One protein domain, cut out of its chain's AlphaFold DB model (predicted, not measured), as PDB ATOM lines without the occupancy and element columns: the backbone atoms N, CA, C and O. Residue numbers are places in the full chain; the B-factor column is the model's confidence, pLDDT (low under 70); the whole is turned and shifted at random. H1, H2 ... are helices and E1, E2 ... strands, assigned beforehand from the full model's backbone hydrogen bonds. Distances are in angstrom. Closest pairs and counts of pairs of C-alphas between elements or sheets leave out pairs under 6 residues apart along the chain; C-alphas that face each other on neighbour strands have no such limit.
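Overview. This is residues 17 to 121 of the 134 residues of an uncharacterized protein of Cytobacillus oceanisediminis (UniProt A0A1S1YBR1). A twisted wall of four antiparallel strands has H1 and H2 packed over one face, making two layers, while H3 sits near its E4 edge. The long link of residues 39 to 66 loops out beyond E2 before it comes back to E3. You have 105 printed residues, of mixed class, in the order E1, E2, H1, E3, E4, H2, H3, H4; the sheet's order is E2, E1, E3, E4. The whole is compact, with a radius of gyration of the C-alphas of 13.2 A and spans of 36 by 28 by 25 A.

Arrangement. Start at E1, residues 17 to 20, which forms a hairpin with E2, residues 25 to 29; N 19 and O 26 are 2.8 A apart. Next comes H1, residues 30 to 38, which stands up from the sheet over E2. On E1's other side find E3, residues 67 to 74, with N 20 and O 70 at 2.7 A. E2, H1 and E3 make a split strand-helix-strand unit, E1 lying between its same-way strands, with a right-handed crossover. E4, residues 81 to 85, closes a hairpin with E3; N 83 and O 71 are 2.8 A apart. H2, residues 87 to 95, touches H1, closest at the C-alphas of Lys 91 and Ala 37, 4.7 A. H3, residues 100 to 110, only grazes the sheet; H4, residues 118 to 121, is not on it. In H1, H2 and H3 every O i to N i+4 pair is within hydrogen-bond range; H4 is too short for one.

Along the chain. Find C-alpha 17 at (-15.338, -34.109, 38.078), where E1 begins. E3 runs 22.4 A from C-alpha 67 at (-32.151, -32.166, 29.357); H3 spans 15.3 A. H4 ends at (-5.078, -34.345, 24.271).

Size, cuts and confidence. The printed part has no cut. Residues 40 to 57 and 118 to 121 have pLDDT under 70.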
ATOM      1  N   ILE A  17     -14.125 -34.354  38.840       88.50
ATOM      2  CA  ILE A  17     -15.338 -34.109  38.078       88.50
ATOM      3  C   ILE A  17     -16.517 -34.514  38.958       88.50
ATOM      4  O   ILE A  17     -16.693 -35.693  39.277       88.50
ATOM      5  N   SER A  18     -17.308 -33.529  39.375       89.44
ATOM      6  CA  SER A  18     -18.545 -33.729  40.133       89.44
ATOM      7  C   SER A  18     -19.726 -33.680  39.174       89.44
ATOM      8  O   SER A  18     -19.984 -32.624  38.617       89.44
ATOM      9  N   ILE A  19     -20.467 -34.772  39.006       88.31
ATOM     10  CA  ILE A  19     -21.650 -34.869  38.135       88.31
ATOM     11  C   ILE A  19     -22.897 -34.975  39.016       88.31
ATOM     12  O   ILE A  19     -22.940 -35.815  39.911       88.31
ATOM     13  N   ASN A  20     -23.895 -34.131  38.780       85.75
ATOM     14  CA  ASN A  20     -25.107 -33.989  39.580       85.75
ATOM     15  C   ASN A  20     -26.351 -33.951  38.676       85.75
ATOM     16  O   ASN A  20     -26.427 -33.156  37.737       85.75
ATOM     17  N   ASP A  21     -27.341 -34.793  38.969       76.56
ATOM     18  CA  ASP A  21     -28.620 -34.864  38.241       76.56
ATOM     19  C   ASP A  21     -29.797 -34.202  38.975       76.56
ATOM     20  O   ASP A  21     -30.946 -34.291  38.541       76.56
ATOM     21  N   GLY A  22     -29.511 -33.529  40.090       71.81
ATOM     22  CA  GLY A  22     -30.506 -32.904  40.955       71.81
ATOM     23  C   GLY A  22     -30.947 -33.771  42.138       71.81
ATOM     24  O   GLY A  22     -31.535 -33.230  43.077       71.81
ATOM     25  N   GLU A  23     -30.643 -35.071  42.149       72.31
ATOM     26  CA  GLU A  23     -30.871 -35.969  43.291       72.31
ATOM     27  C   GLU A  23     -29.560 -36.507  43.855       72.31
ATOM     28  O   GLU A  23     -29.317 -36.417  45.062       72.31
ATOM     29  N   ASP A  24     -28.715 -37.023  42.971       75.44
ATOM     30  CA  ASP A  24     -27.494 -37.730  43.295       75.44
ATOM     31  C   ASP A  24     -26.258 -37.007  42.754       75.44
ATOM     32  O   ASP A  24     -26.300 -36.250  41.781       75.44
ATOM     33  N   ARG A  25     -25.111 -37.262  43.397       82.62
ATOM     34  CA  ARG A  25     -23.820 -36.703  42.993       82.62
ATOM     35  C   ARG A  25     -22.756 -37.780  42.873       82.62
ATOM     36  O   ARG A  25     -22.519 -38.535  43.815       82.62
ATOM     37  N   LEU A  26     -22.067 -37.779  41.740       86.25
ATOM     38  CA  LEU A  26     -20.953 -38.659  41.431       86.25
ATOM     39  C   LEU A  26     -19.663 -37.839  41.330       86.25
ATOM     40  O   LEU A  26     -19.528 -37.005  40.441       86.25
ATOM     41  N   ASN A  27     -18.713 -38.079  42.236       87.69
ATOM     42  CA  ASN A  27     -17.404 -37.420  42.227       87.69
ATOM     43  C   ASN A  27     -16.342 -38.396  41.716       87.69
ATOM     44  O   ASN A  27     -16.039 -39.390  42.379       87.69
ATOM     45  N   LEU A  28     -15.751 -38.114  40.561       87.25
ATOM     46  CA  LEU A  28     -14.727 -38.956  39.944       87.25
ATOM     47  C   LEU A  28     -13.463 -38.141  39.720       87.25
ATOM     48  O   LEU A  28     -13.541 -36.986  39.323       87.25
ATOM     49  N   CYS A  29     -12.288 -38.735  39.910       87.00
ATOM     50  CA  CYS A  29     -11.092 -38.123  39.344       87.00
ATOM     51  C   CYS A  29     -11.159 -38.185  37.815       87.00
ATOM     52  O   CYS A  29     -11.868 -39.029  37.259       87.00
ATOM     53  N   PHE A  30     -10.387 -37.336  37.141       83.69
ATOM     54  CA  PHE A  30     -10.374 -37.256  35.678       83.69
ATOM     55  C   PHE A  30     -10.311 -38.634  34.982       83.69
ATOM     56  O   PHE A  30     -11.167 -38.950  34.160       83.69
ATOM     57  N   ASN A  31      -9.387 -39.509  35.394       83.31
ATOM     58  CA  ASN A  31      -9.247 -40.846  34.803       83.31
ATOM     59  C   ASN A  31     -10.526 -41.690  34.930       83.31
ATOM     60  O   ASN A  31     -10.935 -42.345  33.972       83.31
ATOM     61  N   HIS A  32     -11.165 -41.682  36.102       86.94
ATOM     62  CA  HIS A  32     -12.396 -42.443  36.313       86.94
ATOM     63  C   HIS A  32     -13.592 -41.798  35.615       86.94
ATOM     64  O   HIS A  32     -14.470 -42.520  35.163       86.94
ATOM     65  N   ALA A  33     -13.605 -40.474  35.445       86.56
ATOM     66  CA  ALA A  33     -14.606 -39.789  34.631       86.56
ATOM     67  C   ALA A  33     -14.497 -40.190  33.145       86.56
ATOM     68  O   ALA A  33     -15.509 -40.475  32.508       86.56
ATOM     69  N   THR A  34     -13.282 -40.315  32.599       84.06
ATOM     70  CA  THR A  34     -13.075 -40.823  31.231       84.06
ATOM     71  C   THR A  34     -13.460 -42.301  31.098       84.06
ATOM     72  O   THR A  34     -14.078 -42.684  30.100       84.06
ATOM     73  N   ILE A  35     -13.147 -43.137  32.099       83.56
ATOM     74  CA  ILE A  35     -13.580 -44.547  32.132       83.56
ATOM     75  C   ILE A  35     -15.107 -44.628  32.168       83.56
ATOM     76  O   ILE A  35     -15.682 -45.340  31.352       83.56
ATOM     77  N   PHE A  36     -15.757 -43.850  33.039       84.44
ATOM     78  CA  PHE A  36     -17.217 -43.750  33.136       84.44
ATOM     79  C   PHE A  36     -17.829 -43.406  31.781       84.44
ATOM     80  O   PHE A  36     -18.772 -44.049  31.326       84.44
ATOM     81  N   ALA A  37     -17.253 -42.408  31.112       84.62
ATOM     82  CA  ALA A  37     -17.729 -41.958  29.820       84.62
ATOM     83  C   ALA A  37     -17.541 -42.997  28.701       84.62
ATOM     84  O   ALA A  37     -18.311 -42.995  27.742       84.62
ATOM     85  N   SER A  38     -16.551 -43.887  28.835       78.88
ATOM     86  CA  SER A  38     -16.209 -44.901  27.831       78.88
ATOM     87  C   SER A  38     -16.922 -46.245  28.046       78.88
ATOM     88  O   SER A  38     -17.351 -46.866  27.077       78.88
ATOM     89  N   ASP A  39     -17.049 -46.709  29.292       70.38
ATOM     90  CA  ASP A  39     -17.788 -47.919  29.681       70.38
ATOM     91  C   ASP A  39     -18.151 -47.852  31.178       70.38
ATOM     92  O   ASP A  39     -17.319 -48.073  32.061       70.38
ATOM     93  N   GLU A  40     -19.426 -47.588  31.465       60.75
ATOM     94  CA  GLU A  40     -19.970 -47.439  32.824       60.75
ATOM     95  C   GLU A  40     -19.775 -48.691  33.705       60.75
ATOM     96  O   GLU A  40     -19.849 -48.606  34.930       60.75
ATOM     97  N   ARG A  41     -19.496 -49.863  33.113       59.03
ATOM     98  CA  ARG A  41     -19.334 -51.138  33.839       59.03
ATOM     99  C   ARG A  41     -17.958 -51.312  34.480       59.03
ATOM    100  O   ARG A  41     -17.753 -52.293  35.193       59.03
ATOM    101  N   LEU A  42     -17.011 -50.423  34.190       57.22
ATOM    102  CA  LEU A  42     -15.616 -50.564  34.614       57.22
ATOM    103  C   LEU A  42     -15.309 -49.941  35.982       57.22
ATOM    104  O   LEU A  42     -14.170 -50.025  36.428       57.22
ATOM    105  N   ILE A  43     -16.294 -49.332  36.644       59.88
ATOM    106  CA  ILE A  43     -16.084 -48.563  37.872       59.88
ATOM    107  C   ILE A  43     -16.563 -49.365  39.089       59.88
ATOM    108  O   ILE A  43     -17.730 -49.753  39.179       59.88
ATOM    109  N   THR A  44     -15.655 -49.624  40.034       62.59
ATOM    110  CA  THR A  44     -15.935 -50.273  41.319       62.59
ATOM    111  C   THR A  44     -16.008 -49.240  42.444       62.59
ATOM    112  O   THR A  44     -15.057 -49.003  43.186       62.59
ATOM    113  N   LEU A  45     -17.185 -48.633  42.594       64.31
ATOM    114  CA  LEU A  45     -17.413 -47.528  43.529       64.31
ATOM    115  C   LEU A  45     -17.371 -47.957  45.010       64.31
ATOM    116  O   LEU A  45     -17.794 -49.060  45.379       64.31
ATOM    117  N   GLU A  46     -16.883 -47.065  45.880       57.00
ATOM    118  CA  GLU A  46     -17.027 -47.186  47.335       57.00
ATOM    119  C   GLU A  46     -18.503 -47.023  47.723       57.00
ATOM    120  O   GLU A  46     -19.016 -45.918  47.883       57.00
ATOM    121  N   GLY A  47     -19.205 -48.146  47.874       54.28
ATOM    122  CA  GLY A  47     -20.646 -48.144  48.133       54.28
ATOM    123  C   GLY A  47     -21.468 -48.107  46.846       54.28
ATOM    124  O   GLY A  47     -20.953 -47.867  45.758       54.28
ATOM    125  N   THR A  48     -22.754 -48.448  46.955       49.88
ATOM    126  CA  THR A  48     -23.671 -48.504  45.809       49.88
ATOM    127  C   THR A  48     -23.628 -47.192  45.045       49.88
ATOM    128  O   THR A  48     -24.031 -46.161  45.579       49.88
ATOM    129  N   ALA A  49     -23.135 -47.261  43.812       52.34
ATOM    130  CA  ALA A  49     -23.141 -46.169  42.861       52.34
ATOM    131  C   ALA A  49     -24.513 -45.488  42.845       52.34
ATOM    132  O   ALA A  49     -25.505 -46.205  42.649       52.34
ATOM    133  N   PRO A  50     -24.603 -44.160  43.028       56.19
ATOM    134  CA  PRO A  50     -25.839 -43.474  42.708       56.19
ATOM    135  C   PRO A  50     -26.204 -43.778  41.252       56.19
ATOM    136  O   PRO A  50     -25.371 -43.668  40.347       56.19
ATOM    137  N   GLN A  51     -27.432 -44.241  41.040       60.81
ATOM    138  CA  GLN A  51     -27.962 -44.449  39.700       60.81
ATOM    139  C   GLN A  51     -28.400 -43.079  39.206       60.81
ATOM    140  O   GLN A  51     -29.480 -42.632  39.578       60.81
ATOM    141  N   ILE A  52     -27.553 -42.430  38.403       63.97
ATOM    142  CA  ILE A  52     -27.860 -41.122  37.820       63.97
ATOM    143  C   ILE A  52     -29.204 -41.232  37.082       63.97
ATOM    144  O   ILE A  52     -29.334 -41.923  36.069       63.97
ATOM    145  N   SER A  53     -30.216 -40.585  37.640       58.47
ATOM    146  CA  SER A  53     -31.611 -40.618  37.248       58.47
ATOM    147  C   SER A  53     -31.940 -39.306  36.546       58.47
ATOM    148  O   SER A  53     -31.956 -38.233  37.140       58.47
ATOM    149  N   SER A  54     -32.289 -39.375  35.264       57.97
ATOM    150  CA  SER A  54     -32.652 -38.203  34.450       57.97
ATOM    151  C   SER A  54     -33.984 -37.536  34.843       57.97
ATOM    152  O   SER A  54     -34.494 -36.678  34.125       57.97
ATOM    153  N   SER A  55     -34.572 -37.925  35.975       56.75
ATOM    154  CA  SER A  55     -35.961 -37.642  36.347       56.75
ATOM    155  C   SER A  55     -36.216 -36.208  36.831       56.75
ATOM    156  O   SER A  55     -37.380 -35.818  36.934       56.75
ATOM    157  N   LYS A  56     -35.171 -35.425  37.152       61.44
ATOM    158  CA  LYS A  56     -35.283 -34.078  37.759       61.44
ATOM    159  C   LYS A  56     -34.363 -33.016  37.139       61.44
ATOM    160  O   LYS A  56     -33.935 -32.079  37.808       61.44
ATOM    161  N   LEU A  57     -34.065 -33.143  35.850       69.25
ATOM    162  CA  LEU A  57     -33.196 -32.193  35.155       69.25
ATOM    163  C   LEU A  57     -33.972 -30.926  34.763       69.25
ATOM    164  O   LEU A  57     -34.662 -30.903  33.747       69.25
ATOM    165  N   ASP A  58     -33.830 -29.860  35.555       77.00
ATOM    166  CA  ASP A  58     -34.370 -28.519  35.247       77.00
ATOM    167  C   ASP A  58     -33.442 -27.696  34.328       77.00
ATOM    168  O   ASP A  58     -33.748 -26.557  33.960       77.00
ATOM    169  N   LYS A  59     -32.272 -28.243  33.984       84.38
ATOM    170  CA  LYS A  59     -31.258 -27.596  33.147       84.38
ATOM    171  C   LYS A  59     -31.326 -28.115  31.716       84.38
ATOM    172  O   LYS A  59     -31.673 -29.269  31.470       84.38
ATOM    173  N   THR A  60     -30.933 -27.261  30.778       90.75
ATOM    174  CA  THR A  60     -30.802 -27.602  29.359       90.75
ATOM    175  C   THR A  60     -29.341 -27.643  28.952       90.75
ATOM    176  O   THR A  60     -28.524 -26.898  29.485       90.75
ATOM    177  N   CYS A  61     -29.018 -28.505  27.998       91.56
ATOM    178  CA  CYS A  61     -27.669 -28.700  27.508       91.56
ATOM    179  C   CYS A  61     -27.234 -27.499  26.688       91.56
ATOM    180  O   CYS A  61     -27.893 -27.141  25.711       91.56
ATOM    181  N   ASP A  62     -26.070 -26.961  27.028       91.56
ATOM    182  CA  ASP A  62     -25.505 -25.790  26.366       91.56
ATOM    183  C   ASP A  62     -25.061 -26.061  24.904       91.56
ATOM    184  O   ASP A  62     -24.795 -25.122  24.156       91.56
ATOM    185  N   CYS A  63     -25.053 -27.326  24.451       89.81
ATOM    186  CA  CYS A  63     -24.817 -27.704  23.046       89.81
ATOM    187  C   CYS A  63     -26.096 -27.940  22.226       89.81
ATOM    188  O   CYS A  63     -26.149 -27.574  21.055       89.81
ATOM    189  N   CYS A  64     -27.107 -28.612  22.792       91.44
ATOM    190  CA  CYS A  64     -28.254 -29.116  22.019       91.44
ATOM    191  C   CYS A  64     -29.629 -28.818  22.623       91.44
ATOM    192  O   CYS A  64     -30.632 -29.252  22.067       91.44
ATOM    193  N   SER A  65     -29.698 -28.087  23.740       89.12
ATOM    194  CA  SER A  65     -30.939 -27.747  24.461       89.12
ATOM    195  C   SER A  65     -31.743 -28.929  25.035       89.12
ATOM    196  O   SER A  65     -32.801 -28.707  25.617       89.12
ATOM    197  N   GLU A  66     -31.242 -30.164  24.935       90.44
ATOM    198  CA  GLU A  66     -31.807 -31.342  25.616       90.44
ATOM    199  C   GLU A  66     -31.650 -31.249  27.140       90.44
ATOM    200  O   GLU A  66     -30.882 -30.428  27.635       90.44
ATOM    201  N   ALA A  67     -32.323 -32.112  27.903       89.06
ATOM    202  CA  ALA A  67     -32.151 -32.166  29.357       89.06
ATOM    203  C   ALA A  67     -30.673 -32.380  29.750       89.06
ATOM    204  O   ALA A  67     -29.989 -33.254  29.205       89.06
ATOM    205  N   ALA A  68     -30.178 -31.576  30.692       89.62
ATOM    206  CA  ALA A  68     -28.776 -31.552  31.093       89.62
ATOM    207  C   ALA A  68     -28.558 -31.853  32.566       89.62
ATOM    208  O   ALA A  68     -29.333 -31.443  33.427       89.62
ATOM    209  N   LEU A  69     -27.434 -32.516  32.811       89.69
ATOM    210  CA  LEU A  69     -26.816 -32.678  34.114       89.69
ATOM    211  C   LEU A  69     -26.002 -31.422  34.425       89.69
ATOM    212  O   LEU A  69     -25.422 -30.810  33.524       89.69
ATOM    213  N   GLU A  70     -25.917 -31.083  35.703       90.50
ATOM    214  CA  GLU A  70     -24.924 -30.136  36.192       90.50
ATOM    215  C   GLU A  70     -23.644 -30.924  36.458       90.50
ATOM    216  O   GLU A  70     -23.650 -31.881  37.231       90.50
ATOM    217  N   ALA A  71     -22.538 -30.556  35.826       89.31
ATOM    218  CA  ALA A  71     -21.246 -31.110  36.193       89.31
ATOM    219  C   ALA A  71     -20.244 -29.990  36.473       89.31
ATOM    220  O   ALA A  71     -20.384 -28.890  35.948       89.31
ATOM    221  N   SER A  72     -19.248 -30.268  37.306       89.12
ATOM    222  CA  SER A  72     -18.215 -29.299  37.653       89.12
ATOM    223  C   SER A  72     -16.829 -29.908  37.577       89.12
ATOM    224  O   SER A  72     -16.621 -31.027  38.050       89.12
ATOM    225  N   GLU A  73     -15.894 -29.147  37.025       87.81
ATOM    226  CA  GLU A  73     -14.461 -29.353  37.178       87.81
ATOM    227  C   GLU A  73     -14.021 -28.656  38.463       87.81
ATOM    228  O   GLU A  73     -14.165 -27.442  38.600       87.81
ATOM    229  N   LEU A  74     -13.553 -29.449  39.423       85.44
ATOM    230  CA  LEU A  74     -13.061 -28.975  40.707       85.44
ATOM    231  C   LEU A  74     -11.550 -29.177  40.734       85.44
ATOM    232  O   LEU A  74     -11.067 -30.308  40.892       85.44
ATOM    233  N   ASP A  75     -10.823 -28.083  40.548       76.75
ATOM    234  CA  ASP A  75      -9.364 -28.035  40.541       76.75
ATOM    235  C   ASP A  75      -8.895 -27.255  41.783       76.75
ATOM    236  O   ASP A  75      -9.260 -26.097  41.960       76.75
ATOM    237  N   PRO A  76      -8.073 -27.840  42.671       71.38
ATOM    238  CA  PRO A  76      -7.575 -27.153  43.859       71.38
ATOM    239  C   PRO A  76      -6.672 -25.942  43.557       71.38
ATOM    240  O   PRO A  76      -6.344 -25.196  44.484       71.38
ATOM    241  N   PHE A  77      -6.236 -25.759  42.308       73.00
ATOM    242  CA  PHE A  77      -5.349 -24.683  41.872       73.00
ATOM    243  C   PHE A  77      -6.029 -23.632  40.985       73.00
ATOM    244  O   PHE A  77      -5.429 -22.576  40.777       73.00
ATOM    245  N   ASN A  78      -7.243 -23.889  40.489       71.25
ATOM    246  CA  ASN A  78      -7.982 -22.999  39.591       71.25
ATOM    247  C   ASN A  78      -9.403 -22.735  40.118       71.25
ATOM    248  O   ASN A  78      -9.823 -23.315  41.116       71.25
ATOM    249  N   ASP A  79     -10.129 -21.812  39.484       77.94
ATOM    250  CA  ASP A  79     -11.536 -21.586  39.815       77.94
ATOM    251  C   ASP A  79     -12.382 -22.789  39.377       77.94
ATOM    252  O   ASP A  79     -12.197 -23.320  38.282       77.94
ATOM    253  N   ASP A  80     -13.330 -23.194  40.223       82.06
ATOM    254  CA  ASP A  80     -14.284 -24.251  39.892       82.06
ATOM    255  C   ASP A  80     -15.161 -23.816  38.712       82.06
ATOM    256  O   ASP A  80     -15.732 -22.717  38.706       82.06
ATOM    257  N   ILE A  81     -15.336 -24.709  37.740       85.50
ATOM    258  CA  ILE A  81     -16.150 -24.435  36.555       85.50
ATOM    259  C   ILE A  81     -17.311 -25.402  36.506       85.50
ATOM    260  O   ILE A  81     -17.118 -26.610  36.582       85.50
ATOM    261  N   THR A  82     -18.517 -24.865  36.339       89.25
ATOM    262  CA  THR A  82     -19.749 -25.646  36.225       89.25
ATOM    263  C   THR A  82     -20.328 -25.536  34.821       89.25
ATOM    264  O   THR A  82     -20.583 -24.439  34.324       89.25
ATOM    265  N   TRP A  83     -20.597 -26.686  34.211       89.69
ATOM    266  CA  TRP A  83     -21.232 -26.832  32.904       89.69
ATOM    267  C   TRP A  83     -22.579 -27.547  33.008       89.69
ATOM    268  O   TRP A  83     -22.798 -28.390  33.879       89.69
ATOM    269  N   ASN A  84     -23.483 -27.225  32.079       92.38
ATOM    270  CA  ASN A  84     -24.778 -27.884  31.937       92.38
ATOM    271  C   ASN A  84     -24.782 -28.672  30.627       92.38
ATOM    272  O   ASN A  84     -25.031 -28.129  29.548       92.38
ATOM    273  N   LEU A  85     -24.498 -29.970  30.708       91.56
ATOM    274  CA  LEU A  85     -24.397 -30.840  29.538       91.56
ATOM    275  C   LEU A  85     -25.316 -32.045  29.670       91.56
ATOM    276  O   LEU A  85     -25.447 -32.639  30.738       91.56
ATOM    277  N   CYS A  86     -25.946 -32.440  28.563       90.38
ATOM    278  CA  CYS A  86     -26.570 -33.754  28.504       90.38
ATOM    279  C   CYS A  86     -25.487 -34.841  28.587       90.38
ATOM    280  O   CYS A  86     -24.311 -34.585  28.306       90.38
ATOM    281  N   MET A  87     -25.889 -36.063  28.941       87.50
ATOM    282  CA  MET A  87     -24.952 -37.175  29.128       87.50
ATOM    283  C   MET A  87     -24.066 -37.404  27.892       87.50
ATOM    284  O   MET A  87     -22.870 -37.629  28.036       87.50
ATOM    285  N   ASP A  88     -24.615 -37.277  26.683       90.19
ATOM    286  CA  ASP A  88     -23.856 -37.494  25.448       90.19
ATOM    287  C   ASP A  88     -22.736 -36.460  25.259       90.19
ATOM    288  O   ASP A  88     -21.591 -36.828  24.988       90.19
ATOM    289  N   HIS A  89     -23.027 -35.168  25.442       92.00
ATOM    290  CA  HIS A  89     -22.010 -34.118  25.327       92.00
ATOM    291  C   HIS A  89     -21.004 -34.168  26.473       92.00
ATOM    292  O   HIS A  89     -19.820 -33.939  26.239       92.00
ATOM    293  N   LEU A  90     -21.444 -34.528  27.681       90.38
ATOM    294  CA  LEU A  90     -20.544 -34.745  28.807       90.38
ATOM    295  C   LEU A  90     -19.571 -35.895  28.517       90.38
ATOM    296  O   LEU A  90     -18.369 -35.746  28.715       90.38
ATOM    297  N   LYS A  91     -20.051 -37.020  27.973       88.44
ATOM    298  CA  LYS A  91     -19.187 -38.143  27.578       88.44
ATOM    299  C   LYS A  91     -18.191 -37.744  26.496       88.44
ATOM    300  O   LYS A  91     -17.011 -38.075  26.607       88.44
ATOM    301  N   LYS A  92     -18.633 -37.001  25.477       89.56
ATOM    302  CA  LYS A  92     -17.738 -36.465  24.440       89.56
ATOM    303  C   LYS A  92     -16.691 -35.521  25.017       89.56
ATOM    304  O   LYS A  92     -15.538 -35.618  24.620       89.56
ATOM    305  N   LEU A  93     -17.069 -34.646  25.948       89.12
ATOM    306  CA  LEU A  93     -16.134 -33.764  26.641       89.12
ATOM    307  C   LEU A  93     -15.093 -34.588  27.409       89.12
ATOM    308  O   LEU A  93     -13.911 -34.434  27.161       89.12
ATOM    309  N   LEU A  94     -15.518 -35.538  28.245       87.00
ATOM    310  CA  LEU A  94     -14.629 -36.362  29.083       87.00
ATOM    311  C   LEU A  94     -13.720 -37.331  28.307       87.00
ATOM    312  O   LEU A  94     -12.730 -37.823  28.849       87.00
ATOM    313  N   THR A  95     -14.083 -37.653  27.065       84.94
ATOM    314  CA  THR A  95     -13.313 -38.536  26.167       84.94
ATOM    315  C   THR A  95     -12.632 -37.782  25.028       84.94
ATOM    316  O   THR A  95     -11.960 -38.402  24.201       84.94
ATOM    317  N   HIS A  96     -12.792 -36.459  24.982       84.50
ATOM    318  CA  HIS A  96     -12.218 -35.561  23.976       84.50
ATOM    319  C   HIS A  96     -12.676 -35.879  22.548       84.50
ATOM    320  O   HIS A  96     -11.923 -35.787  21.582       84.50
ATOM    321  N   GLN A  97     -13.942 -36.264  22.421       86.75
ATOM    322  CA  GLN A  97     -14.608 -36.614  21.167       86.75
ATOM    323  C   GLN A  97     -15.630 -35.554  20.740       86.75
ATOM    324  O   GLN A  97     -16.531 -35.834  19.947       86.75
ATOM    325  N   LEU A  98     -15.514 -34.335  21.273       87.19
ATOM    326  CA  LEU A  98     -16.286 -33.198  20.785       87.19
ATOM    327  C   LEU A  98     -15.926 -32.928  19.320       87.19
ATOM    328  O   LEU A  98     -14.759 -32.914  18.926       87.19
ATOM    329  N   SER A  99     -16.941 -32.677  18.506       87.56
ATOM    330  CA  SER A  99     -16.761 -32.074  17.193       87.56
ATOM    331  C   SER A  99     -16.201 -30.656  17.331       87.56
ATOM    332  O   SER A  99     -16.314 -30.011  18.373       87.56
ATOM    333  N   ILE A 100     -15.630 -30.130  16.246       84.44
ATOM    334  CA  ILE A 100     -15.073 -28.768  16.222       84.44
ATOM    335  C   ILE A 100     -16.140 -27.716  16.575       84.44
ATOM    336  O   ILE A 100     -15.822 -26.707  17.202       84.44
ATOM    337  N   GLU A 101     -17.390 -27.927  16.164       88.31
ATOM    338  CA  GLU A 101     -18.492 -27.000  16.445       88.31
ATOM    339  C   GLU A 101     -18.903 -27.047  17.919       88.31
ATOM    340  O   GLU A 101     -18.998 -25.995  18.550       88.31
ATOM    341  N   GLU A 102     -19.054 -28.249  18.487       90.19
ATOM    342  CA  GLU A 102     -19.331 -28.439  19.917       90.19
ATOM    343  C   GLU A 102     -18.213 -27.826  20.770       90.19
ATOM    344  O   GLU A 102     -18.488 -27.055  21.685       90.19
ATOM    345  N   TYR A 103     -16.951 -28.087  20.416       88.50
ATOM    346  CA  TYR A 103     -15.783 -27.507  21.075       88.50
ATOM    347  C   TYR A 103     -15.831 -25.977  21.105       88.50
ATOM    348  O   TYR A 103     -15.749 -25.370  22.169       88.50
ATOM    349  N   LYS A 104     -15.995 -25.345  19.935       85.06
ATOM    350  CA  LYS A 104     -16.047 -23.880  19.831       85.06
ATOM    351  C   LYS A 104     -17.220 -23.298  20.608       85.06
ATOM    352  O   LYS A 104     -17.074 -22.237  21.206       85.06
ATOM    353  N   SER A 105     -18.371 -23.971  20.584       88.75
ATOM    354  CA  SER A 105     -19.543 -23.552  21.349       88.75
ATOM    355  C   SER A 105     -19.234 -23.543  22.842       88.75
ATOM    356  O   SER A 105     -19.397 -22.517  23.494       88.75
ATOM    357  N   LEU A 106     -18.703 -24.648  23.367       90.00
ATOM    358  CA  LEU A 106     -18.376 -24.780  24.785       90.00
ATOM    359  C   LEU A 106     -17.270 -23.814  25.217       90.00
ATOM    360  O   LEU A 106     -17.403 -23.175  26.256       90.00
ATOM    361  N   TYR A 107     -16.235 -23.637  24.394       87.56
ATOM    362  CA  TYR A 107     -15.147 -22.697  24.670       87.56
ATOM    363  C   TYR A 107     -15.646 -21.249  24.735       87.56
ATOM    364  O   TYR A 107     -15.236 -20.483  25.598       87.56
ATOM    365  N   ASN A 108     -16.588 -20.862  23.870       87.44
ATOM    366  CA  ASN A 108     -17.188 -19.526  23.927       87.44
ATOM    367  C   ASN A 108     -18.037 -19.299  25.189       87.44
ATOM    368  O   ASN A 108     -18.207 -18.151  25.595       87.44
ATOM    369  N   ILE A 109     -18.602 -20.361  25.772       89.56
ATOM    370  CA  ILE A 109     -19.486 -20.276  26.943       89.56
ATOM    371  C   ILE A 109     -18.675 -20.311  28.240       89.56
ATOM    372  O   ILE A 109     -18.886 -19.470  29.111       89.56
ATOM    373  N   TYR A 110     -17.758 -21.270  28.368       86.44
ATOM    374  CA  TYR A 110     -17.034 -21.532  29.615       86.44
ATOM    375  C   TYR A 110     -15.602 -20.993  29.620       86.44
ATOM    376  O   TYR A 110     -15.008 -20.856  30.684       86.44
ATOM    377  N   GLY A 111     -15.061 -20.639  28.455       80.69
ATOM    378  CA  GLY A 111     -13.704 -20.129  28.318       80.69
ATOM    379  C   GLY A 111     -12.640 -21.225  28.330       80.69
ATOM    380  O   GLY A 111     -12.850 -22.344  27.855       80.69
ATOM    381  N   ASP A 112     -11.476 -20.853  28.851       73.62
ATOM    382  CA  ASP A 112     -10.255 -21.657  28.874       73.62
ATOM    383  C   ASP A 112     -10.268 -22.599  30.087       73.62
ATOM    384  O   ASP A 112      -9.776 -22.268  31.164       73.62
ATOM    385  N   VAL A 113     -10.942 -23.739  29.932       76.31
ATOM    386  CA  VAL A 113     -11.171 -24.736  30.995       76.31
ATOM    387  C   VAL A 113     -10.383 -25.995  30.676       76.31
ATOM    388  O   VAL A 113     -10.286 -26.346  29.498       76.31
ATOM    389  N   TYR A 114      -9.844 -26.702  31.673       75.56
ATOM    390  CA  TYR A 114      -8.886 -27.790  31.437       75.56
ATOM    391  C   TYR A 114      -9.416 -28.860  30.477       75.56
ATOM    392  O   TYR A 114      -8.718 -29.254  29.541       75.56
ATOM    393  N   LEU A 115     -10.678 -29.273  30.642       77.25
ATOM    394  CA  LEU A 115     -11.340 -30.232  29.746       77.25
ATOM    395  C   LEU A 115     -11.656 -29.701  28.330       77.25
ATOM    396  O   LEU A 115     -12.170 -30.432  27.487       77.25
ATOM    397  N   LEU A 116     -11.359 -28.438  28.032       77.44
ATOM    398  CA  LEU A 116     -11.384 -27.868  26.681       77.44
ATOM    399  C   LEU A 116      -9.973 -27.488  26.190       77.44
ATOM    400  O   LEU A 116      -9.830 -26.893  25.119       77.44
ATOM    401  N   HIS A 117      -8.901 -27.861  26.893       73.44
ATOM    402  CA  HIS A 117      -7.553 -27.710  26.347       73.44
ATOM    403  C   HIS A 117      -7.193 -28.891  25.449       73.44
ATOM    404  O   HIS A 117      -6.774 -29.959  25.892       73.44
ATOM    405  N   ASN A 118      -7.268 -28.652  24.141       53.22
ATOM    406  CA  ASN A 118      -6.854 -29.605  23.110       53.22
ATOM    407  C   ASN A 118      -5.359 -29.984  23.205       53.22
ATOM    408  O   ASN A 118      -4.947 -31.076  22.807       53.22
ATOM    409  N   ASP A 119      -4.541 -29.098  23.775       50.62
ATOM    410  CA  ASP A 119      -3.107 -29.306  23.978       50.62
ATOM    411  C   ASP A 119      -2.833 -30.439  24.974       50.62
ATOM    412  O   ASP A 119      -1.824 -31.134  24.856       50.62
ATOM    413  N   PHE A 120      -3.750 -30.690  25.915       46.75
ATOM    414  CA  PHE A 120      -3.664 -31.823  26.834       46.75
ATOM    415  C   PHE A 120      -3.925 -33.162  26.121       46.75
ATOM    416  O   PHE A 120      -3.362 -34.192  26.484       46.75
ATOM    417  N   TYR A 121      -4.714 -33.149  25.044       52.25
ATOM    418  CA  TYR A 121      -5.078 -34.345  24.271       52.25
ATOM    419  C   TYR A 121      -4.042 -34.697  23.212       52.25
ATOM    420  O   TYR A 121      -3.873 -35.866  22.866       52.25
TER     421      TYR A 121